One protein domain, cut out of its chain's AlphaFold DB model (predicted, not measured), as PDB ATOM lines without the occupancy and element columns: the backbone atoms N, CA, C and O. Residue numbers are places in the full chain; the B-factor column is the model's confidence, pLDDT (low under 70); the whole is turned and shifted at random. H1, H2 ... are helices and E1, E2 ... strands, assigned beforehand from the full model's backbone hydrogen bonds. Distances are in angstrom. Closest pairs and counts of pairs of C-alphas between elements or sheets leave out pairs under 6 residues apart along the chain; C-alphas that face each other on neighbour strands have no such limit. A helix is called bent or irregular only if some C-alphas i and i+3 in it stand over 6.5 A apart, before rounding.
ATOM      1  N   GLY A  32     263.898 214.752 190.185       97.69
ATOM      2  CA  GLY A  32     263.677 213.521 189.438       97.69
ATOM      3  C   GLY A  32     262.753 213.772 188.256       97.69
ATOM      4  O   GLY A  32     261.822 214.568 188.361       97.69
ATOM      5  N   LEU A  33     263.000 213.085 187.146       97.88
ATOM      6  CA  LEU A  33     262.089 213.029 186.010       97.88
ATOM      7  C   LEU A  33     261.743 211.562 185.775       97.88
ATOM      8  O   LEU A  33     262.639 210.720 185.723       97.88
ATOM      9  N   VAL A  34     260.453 211.266 185.651       97.44
ATOM     10  CA  VAL A  34     259.970 209.926 185.309       97.44
ATOM     11  C   VAL A  34     259.525 209.938 183.855       97.44
ATOM     12  O   VAL A  34     258.740 210.792 183.453       97.44
ATOM     13  N   GLN A  35     260.005 208.975 183.071       96.25
ATOM     14  CA  GLN A  35     259.579 208.772 181.691       96.25
ATOM     15  C   GLN A  35     259.252 207.298 181.468       96.25
ATOM     16  O   GLN A  35     260.053 206.424 181.786       96.25
ATOM     17  N   HIS A  36     258.084 207.021 180.898       95.12
ATOM     18  CA  HIS A  36     257.649 205.672 180.555       95.12
ATOM     19  C   HIS A  36     256.836 205.694 179.253       95.12
ATOM     20  O   HIS A  36     256.364 206.742 178.813       95.12
ATOM     21  N   ARG A  37     256.664 204.526 178.627       94.44
ATOM     22  CA  ARG A  37     255.708 204.348 177.521       94.44
ATOM     23  C   ARG A  37     254.276 204.324 178.056       94.44
ATOM     24  O   ARG A  37     254.066 203.856 179.172       94.44
ATOM     25  N   TRP A  38     253.294 204.723 177.251       94.81
ATOM     26  CA  TRP A  38     251.882 204.597 177.627       94.81
ATOM     27  C   TRP A  38     251.516 203.145 177.993       94.81
ATOM     28  O   TRP A  38     251.890 202.202 177.285       94.81
ATOM     29  N   LEU A  39     250.780 202.983 179.095       95.62
ATOM     30  CA  LEU A  39     250.215 201.721 179.571       95.62
ATOM     31  C   LEU A  39     248.696 201.892 179.628       95.62
ATOM     32  O   LEU A  39     248.205 202.781 180.313       95.62
ATOM     33  N   ALA A  40     247.963 201.081 178.862       94.69
ATOM     34  CA  ALA A  40     246.508 201.210 178.752       94.69
ATOM     35  C   ALA A  40     245.764 200.721 180.005       94.69
ATOM     36  O   ALA A  40     244.651 201.171 180.262       94.69
ATOM     37  N   ASP A  41     246.373 199.807 180.760       96.31
ATOM     38  CA  ASP A  41     245.873 199.383 182.062       96.31
ATOM     39  C   ASP A  41     246.196 200.478 183.100       96.31
ATOM     40  O   ASP A  41     247.378 200.779 183.319       96.31
ATOM     41  N   PRO A  42     245.174 201.094 183.722       93.56
ATOM     42  CA  PRO A  42     245.369 202.214 184.631       93.56
ATOM     43  C   PRO A  42     246.092 201.822 185.925       93.56
ATOM     44  O   PRO A  42     246.778 202.666 186.501       93.56
ATOM     45  N   ASP A  43     245.986 200.574 186.382       94.38
ATOM     46  CA  ASP A  43     246.667 200.133 187.601       94.38
ATOM     47  C   ASP A  43     248.144 199.862 187.317       94.38
ATOM     48  O   ASP A  43     249.008 200.365 188.035       94.38
ATOM     49  N   GLN A  44     248.459 199.230 186.180       95.44
ATOM     50  CA  GLN A  44     249.851 199.106 185.723       95.44
ATOM     51  C   GLN A  44     250.510 200.469 185.485       95.44
ATOM     52  O   GLN A  44     251.688 200.651 185.795       95.44
ATOM     53  N   LEU A  45     249.768 201.439 184.936       95.44
ATOM     54  CA  LEU A  45     250.249 202.809 184.759       95.44
ATOM     55  C   LEU A  45     250.613 203.453 186.102       95.44
ATOM     56  O   LEU A  45     251.704 204.009 186.243       95.44
ATOM     57  N   ARG A  46     249.720 203.357 187.094       94.69
ATOM     58  CA  ARG A  46     249.950 203.899 188.440       94.69
ATOM     59  C   ARG A  46     251.141 203.236 189.114       94.69
ATOM     60  O   ARG A  46     252.001 203.950 189.623       94.69
ATOM     61  N   ASP A  47     251.229 201.911 189.076       93.88
ATOM     62  CA  ASP A  47     252.337 201.167 189.678       93.88
ATOM     63  C   ASP A  47     253.680 201.549 189.046       93.88
ATOM     64  O   ASP A  47     254.655 201.809 189.754       93.88
ATOM     65  N   GLN A  48     253.719 201.681 187.717       95.31
ATOM     66  CA  GLN A  48     254.909 202.123 186.994       95.31
ATOM     67  C   GLN A  48     255.313 203.554 187.384       95.31
ATOM     68  O   GLN A  48     256.493 203.828 187.613       95.31
ATOM     69  N   LEU A  49     254.357 204.481 187.490       95.62
ATOM     70  CA  LEU A  49     254.622 205.855 187.929       95.62
ATOM     71  C   LEU A  49     255.136 205.900 189.374       95.62
ATOM     72  O   LEU A  49     256.120 206.588 189.654       95.62
ATOM     73  N   LEU A  50     254.509 205.148 190.282       94.88
ATOM     74  CA  LEU A  50     254.893 205.077 191.693       94.88
ATOM     75  C   LEU A  50     256.297 204.492 191.877       94.88
ATOM     76  O   LEU A  50     257.080 205.026 192.663       94.88
ATOM     77  N   GLU A  51     256.648 203.448 191.126       94.81
ATOM     78  CA  GLU A  51     258.000 202.887 191.128       94.81
ATOM     79  C   GLU A  51     259.032 203.914 190.638       94.81
ATOM     80  O   GLU A  51     260.067 204.107 191.282       94.81
ATOM     81  N   GLY A  52     258.735 204.642 189.556       95.94
ATOM     82  CA  GLY A  52     259.593 205.721 189.060       95.94
ATOM     83  C   GLY A  52     259.810 206.832 190.094       95.94
ATOM     84  O   GLY A  52     260.945 207.261 190.323       95.94
ATOM     85  N   VAL A  53     258.742 207.258 190.780       96.19
ATOM     86  CA  VAL A  53     258.817 208.238 191.878       96.19
ATOM     87  C   VAL A  53     259.687 207.707 193.015       96.19
ATOM     88  O   VAL A  53     260.588 208.410 193.472       96.19
ATOM     89  N   ARG A  54     259.483 206.454 193.438       95.38
ATOM     90  CA  ARG A  54     260.269 205.819 194.505       95.38
ATOM     91  C   ARG A  54     261.760 205.780 194.164       95.38
ATOM     92  O   ARG A  54     262.589 206.089 195.021       95.38
ATOM     93  N   LEU A  55     262.110 205.437 192.926       95.88
ATOM     94  CA  LEU A  55     263.496 205.436 192.454       95.88
ATOM     95  C   LEU A  55     264.103 206.845 192.466       95.88
ATOM     96  O   LEU A  55     265.222 207.018 192.946       95.88
ATOM     97  N   ALA A  56     263.369 207.858 192.005       96.44
ATOM     98  CA  ALA A  56     263.829 209.246 192.034       96.44
ATOM     99  C   ALA A  56     264.059 209.761 193.467       96.44
ATOM    100  O   ALA A  56     265.085 210.387 193.752       96.44
ATOM    101  N   VAL A  57     263.141 209.457 194.389       96.06
ATOM    102  CA  VAL A  57     263.268 209.792 195.816       96.06
ATOM    103  C   VAL A  57     264.480 209.096 196.433       96.06
ATOM    104  O   VAL A  57     265.250 209.739 197.143       96.06
ATOM    105  N   ALA A  58     264.724 207.822 196.102       95.50
ATOM    106  CA  ALA A  58     265.909 207.090 196.554       95.50
ATOM    107  C   ALA A  58     267.231 207.717 196.064       95.50
ATOM    108  O   ALA A  58     268.255 207.584 196.728       95.50
ATOM    109  N   GLN A  59     267.212 208.450 194.945       96.50
ATOM    110  CA  GLN A  59     268.350 209.246 194.467       96.50
ATOM    111  C   GLN A  59     268.459 210.629 195.136       96.50
ATOM    112  O   GLN A  59     269.351 211.403 194.787       96.50
ATOM    113  N   GLY A  60     267.580 210.969 196.081       95.88
ATOM    114  CA  GLY A  60     267.579 212.239 196.811       95.88
ATOM    115  C   GLY A  60     266.850 213.382 196.098       95.88
ATOM    116  O   GLY A  60     267.145 214.550 196.364       95.88
ATOM    117  N   ALA A  61     265.940 213.081 195.165       96.94
ATOM    118  CA  ALA A  61     265.111 214.103 194.534       96.94
ATOM    119  C   ALA A  61     264.238 214.834 195.571       96.94
ATOM    120  O   ALA A  61     263.586 214.215 196.407       96.94
ATOM    121  N   ARG A  62     264.214 216.169 195.501       95.88
ATOM    122  CA  ARG A  62     263.366 217.043 196.334       95.88
ATOM    123  C   ARG A  62     262.024 217.366 195.679       95.88
ATOM    124  O   ARG A  62     261.104 217.808 196.359       95.88
ATOM    125  N   ALA A  63     261.946 217.167 194.369       96.19
ATOM    126  CA  ALA A  63     260.741 217.229 193.559       96.19
ATOM    127  C   ALA A  63     260.869 216.189 192.442       96.19
ATOM    128  O   ALA A  63     261.966 215.992 191.911       96.19
ATOM    129  N   VAL A  64     259.762 215.538 192.091       97.44
ATOM    130  CA  VAL A  64     259.689 214.591 190.977       97.44
ATOM    131  C   VAL A  64     258.654 215.101 189.985       97.44
ATOM    132  O   VAL A  64     257.530 215.414 190.373       97.44
ATOM    133  N   PHE A  65     259.047 215.201 188.719       97.31
ATOM    134  CA  PHE A  65     258.184 215.615 187.620       97.31
ATOM    135  C   PHE A  65     257.757 214.386 186.816       97.31
ATOM    136  O   PHE A  65     258.589 213.540 186.470       97.31
ATOM    137  N   LEU A  66     256.455 214.290 186.557       96.31
ATOM    138  CA  LEU A  66     255.834 213.213 185.790       96.31
ATOM    139  C   LEU A  66     255.566 213.674 184.345       96.31
ATOM    140  O   LEU A  66     255.562 214.884 184.096       96.31
ATOM    141  N   PRO A  67     255.362 212.744 183.393       95.19
ATOM    142  CA  PRO A  67     255.031 213.094 182.015       95.19
ATOM    143  C   PRO A  67     253.767 213.950 181.913       95.19
ATOM    144  O   PRO A  67     252.835 213.790 182.700       95.19
ATOM    145  N   GLU A  68     253.721 214.833 180.916       93.62
ATOM    146  CA  GLU A  68     252.508 215.570 180.550       93.62
ATOM    147  C   GLU A  68     251.347 214.602 180.279       93.62
ATOM    148  O   GLU A  68     251.562 213.531 179.710       93.62
ATOM    149  N   LEU A  69     250.126 214.983 180.681       90.94
ATOM    150  CA  LEU A  69     248.943 214.115 180.633       90.94
ATOM    151  C   LEU A  69     249.208 212.775 181.340       90.94
ATOM    152  O   LEU A  69     248.965 211.708 180.790       90.94
ATOM    153  N   THR A  70     249.730 212.839 182.568       93.44
ATOM    154  CA  THR A  70     250.284 211.698 183.315       93.44
ATOM    155  C   THR A  70     249.383 210.457 183.308       93.44
ATOM    156  O   THR A  70     249.877 209.344 183.120       93.44
ATOM    157  N   LEU A  71     248.071 210.635 183.491       94.69
ATOM    158  CA  LEU A  71     247.087 209.548 183.535       94.69
ATOM    159  C   LEU A  71     246.225 209.418 182.270       94.69
ATOM    160  O   LEU A  71     245.275 208.636 182.251       94.69
ATOM    161  N   SER A  72     246.556 210.144 181.202       91.88
ATOM    162  CA  SER A  72     245.780 210.189 179.963       91.88
ATOM    163  C   SER A  72     246.633 209.888 178.736       91.88
ATOM    164  O   SER A  72     247.771 210.329 178.598       91.88
ATOM    165  N   ARG A  73     246.063 209.155 177.775       91.12
ATOM    166  CA  ARG A  73     246.738 208.925 176.497       91.12
ATOM    167  C   ARG A  73     246.832 210.240 175.732       91.12
ATOM    168  O   ARG A  73     245.831 210.941 175.585       91.12
ATOM    169  N   TYR A  74     248.016 210.538 175.204       89.19
ATOM    170  CA  TYR A  74     248.223 211.732 174.392       89.19
ATOM    171  C   TYR A  74     247.252 211.744 173.191       89.19
ATOM    172  O   TYR A  74     247.234 210.770 172.436       89.19
ATOM    173  N   ALA A  88     239.160 217.286 180.748       90.88
ATOM    174  CA  ALA A  88     239.858 217.963 181.828       90.88
ATOM    175  C   ALA A  88     239.333 217.483 183.185       90.88
ATOM    176  O   ALA A  88     238.141 217.235 183.366       90.88
ATOM    177  N   GLU A  89     240.242 217.375 184.147       92.94
ATOM    178  CA  GLU A  89     239.926 216.988 185.516       92.94
ATOM    179  C   GLU A  89     239.871 218.217 186.430       92.94
ATOM    180  O   GLU A  89     240.463 219.261 186.140       92.94
ATOM    181  N   ASP A  90     239.191 218.088 187.571       95.25
ATOM    182  CA  ASP A  90     239.236 219.110 188.615       95.25
ATOM    183  C   ASP A  90     240.653 219.232 189.206       95.25
ATOM    184  O   ASP A  90     241.288 218.237 189.562       95.25
ATOM    185  N   LEU A  91     241.141 220.465 189.372       92.69
ATOM    186  CA  LEU A  91     242.514 220.736 189.815       92.69
ATOM    187  C   LEU A  91     242.806 220.295 191.261       92.69
ATOM    188  O   LEU A  91     243.968 220.107 191.629       92.69
ATOM    189  N   LEU A  92     241.782 220.167 192.107       94.12
ATOM    190  CA  LEU A  92     241.912 219.883 193.537       94.12
ATOM    191  C   LEU A  92     241.456 218.472 193.917       94.12
ATOM    192  O   LEU A  92     241.890 217.964 194.961       94.12
ATOM    193  N   THR A  93     240.625 217.838 193.091       93.94
ATOM    194  CA  THR A  93     240.062 216.505 193.344       93.94
ATOM    195  C   THR A  93     240.262 215.495 192.214       93.94
ATOM    196  O   THR A  93     239.870 214.344 192.389       93.94
ATOM    197  N   GLY A  94     240.868 215.881 191.089       93.19
ATOM    198  CA  GLY A  94     241.184 214.987 189.971       93.19
ATOM    199  C   GLY A  94     242.096 213.808 190.338       93.19
ATOM    200  O   GLY A  94     242.779 213.797 191.368       93.19
ATOM    201  N   ALA A  95     242.127 212.797 189.478       92.00
ATOM    202  CA  ALA A  95     242.934 211.599 189.656       92.00
ATOM    203  C   ALA A  95     244.436 211.921 189.714       92.00
ATOM    204  O   ALA A  95     245.145 211.349 190.546       92.00
ATOM    205  N   ASP A  96     244.910 212.880 188.912       88.88
ATOM    206  CA  ASP A  96     246.319 213.300 188.915       88.88
ATOM    207  C   ASP A  96     246.756 213.857 190.282       88.88
ATOM    208  O   ASP A  96     247.788 213.466 190.846       88.88
ATOM    209  N   VAL A  97     245.951 214.744 190.883       88.56
ATOM    210  CA  VAL A  97     246.284 215.317 192.197       88.56
ATOM    211  C   VAL A  97     246.146 214.281 193.314       88.56
ATOM    212  O   VAL A  97     246.927 214.301 194.272       88.56
ATOM    213  N   LEU A  98     245.213 213.333 193.193       89.06
ATOM    214  CA  LEU A  98     245.086 212.213 194.127       89.06
ATOM    215  C   LEU A  98     246.296 211.272 194.061       89.06
ATOM    216  O   LEU A  98     246.821 210.907 195.115       89.06
ATOM    217  N   LEU A  99     246.808 210.952 192.868       89.25
ATOM    218  CA  LEU A  99     248.047 210.185 192.704       89.25
ATOM    219  C   LEU A  99     249.223 210.880 193.406       89.25
ATOM    220  O   LEU A  99     249.923 210.264 194.212       89.25
ATOM    221  N   CYS A 100     249.400 212.182 193.173       87.00
ATOM    222  CA  CYS A 100     250.465 212.967 193.804       87.00
ATOM    223  C   CYS A 100     250.361 212.965 195.344       87.00
ATOM    224  O   CYS A 100     251.364 212.853 196.061       87.00
ATOM    225  N   ARG A 101     249.136 213.023 195.887       89.25
ATOM    226  CA  ARG A 101     248.899 212.889 197.334       89.25
ATOM    227  C   ARG A 101     249.298 211.507 197.848       89.25
ATOM    228  O   ARG A 101     249.877 211.443 198.934       89.25
ATOM    229  N   THR A 102     249.030 210.434 197.108       83.88
ATOM    230  CA  THR A 102     249.436 209.069 197.480       83.88
ATOM    231  C   THR A 102     250.955 208.957 197.618       83.88
ATOM    232  O   THR A 102     251.432 208.488 198.654       83.88
ATOM    233  N   CYS A 103     251.720 209.504 196.664       79.56
ATOM    234  CA  CYS A 103     253.187 209.549 196.728       79.56
ATOM    235  C   CYS A 103     253.687 210.206 198.027       79.56
ATOM    236  O   CYS A 103     254.497 209.635 198.759       79.56
ATOM    237  N   ARG A 104     253.128 211.373 198.376       73.88
ATOM    238  CA  ARG A 104     253.502 212.125 199.588       73.88
ATOM    239  C   ARG A 104     253.220 211.362 200.888       73.88
ATOM    240  O   ARG A 104     253.955 211.507 201.866       73.88
ATOM    241  N   HIS A 105     252.131 210.596 200.949       61.94
ATOM    242  CA  HIS A 105     251.799 209.807 202.142       61.94
ATOM    243  C   HIS A 105     252.709 208.584 202.294       61.94
ATOM    244  O   HIS A 105     253.075 208.252 203.424       61.94
ATOM    245  N   GLY A 106     253.108 207.960 201.180       59.56
ATOM    246  CA  GLY A 106     254.110 206.893 201.163       59.56
ATOM    247  C   GLY A 106     255.469 207.359 201.693       59.56
ATOM    248  O   GLY A 106     256.057 206.692 202.543       59.56
ATOM    249  N   GLU A 107     255.918 208.555 201.297       53.78
ATOM    250  CA  GLU A 107     257.170 209.160 201.783       53.78
ATOM    251  C   GLU A 107     257.177 209.397 203.301       53.78
ATOM    252  O   GLU A 107     258.159 209.081 203.971       53.78
ATOM    253  N   ARG A 108     256.077 209.901 203.884       54.44
ATOM    254  CA  ARG A 108     256.007 210.158 205.339       54.44
ATOM    255  C   ARG A 108     256.136 208.896 206.190       54.44
ATOM    256  O   ARG A 108     256.609 208.985 207.317       54.44
ATOM    257  N   ARG A 109     255.727 207.733 205.675       48.56
ATOM    258  CA  ARG A 109     255.894 206.450 206.379       48.56
ATOM    259  C   ARG A 109     257.302 205.864 206.234       48.56
ATOM    260  O   ARG A 109     257.678 205.040 207.059       48.56
ATOM    261  N   ALA A 110     258.062 206.291 205.225       49.66
ATOM    262  CA  ALA A 110     259.419 205.822 204.940       49.66
ATOM    263  C   ALA A 110     260.532 206.764 205.452       49.66
ATOM    264  O   ALA A 110     261.712 206.460 205.287       49.66
ATOM    265  N   GLY A 111     260.179 207.900 206.070       38.66
ATOM    266  CA  GLY A 111     261.139 208.809 206.704       38.66
ATOM    267  C   GLY A 111     261.890 208.159 207.879       38.66
ATOM    268  O   GLY A 111     261.388 207.201 208.475       38.66
TER     269      GLY A 111
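This is residues 32 to 74 and 88 to 111 of the 116 residues of a protein of Mycobacteroides abscessus 21 (UniProt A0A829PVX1). Two helices of similar length, H1 and H2, run the same way and cross at a slant, one over the other, with a short strand, E1, alongside H1. The first printed residues, 32 and 33, pair with E1, and residues 34 to 41 loop from there to the beginning of H1. The printed part has 67 residues, with two named helices and one named strand in the order H1, E1, H2; it is mostly helix, and E1 pairs with no named strand. The whole is compact, with a radius of gyration of the C-alphas of 11.9 A, and its C-alphas span 33 by 26 by 18 A.

The longest helix by residues is H1, residues 42 to 58. H2, residues 95 to 110, only just touches it, with 3 pairs of C-alphas within 8 A. The closest C-alphas of the two helices are those of Leu 50 and Cys 103, 6.9 A apart. H1 touches H2 with residues 46 to 53 alone, and H2 touches H1 with residues 99 to 103 alone. Their lines stand at a steep tilt of 43 degrees, and they run the same way. E1, residues 63 to 65, has its closest C-alpha pair to H1 at Val 53 and Val 64, 6.5 A apart. E1 and H2 are apart. Residues 32 to 33 make a short parallel pairing with residues 64 to 65 of E1. In H1 every O i to N i+4 pair is within hydrogen-bond range; in H2 it is 11 of 12.

H1 runs from Pro 42, with its C-alpha at (245.369, 202.214, 184.631), to Ala 58, with its C-alpha at (265.909, 207.090, 196.554), 24.2 A from first to last C-alpha. E1 runs from Ala 63 to Phe 65 and measures 6.7 A. H2 runs from Ala 95 to Ala 110 over 23.2 A and ends with C-alpha 110 at (259.419, 205.822, 204.940). Neither helix is bent or irregular.

The two C-alphas farthest apart are those of Tyr 74 and Gly 111, 34.9 A from each other. The link from H1 to E1, with 4 residues between them, is tight. The link from E1 to H2 lies across the cut, where residues 75 to 87 are not printed; C-alphas 74 and 88 are 12.8 A apart. The mean pLDDT of the printed part is 89.2. The model's confidence is low, under 70, at residues 105 to 111, of which 105 to 110 belong to H2.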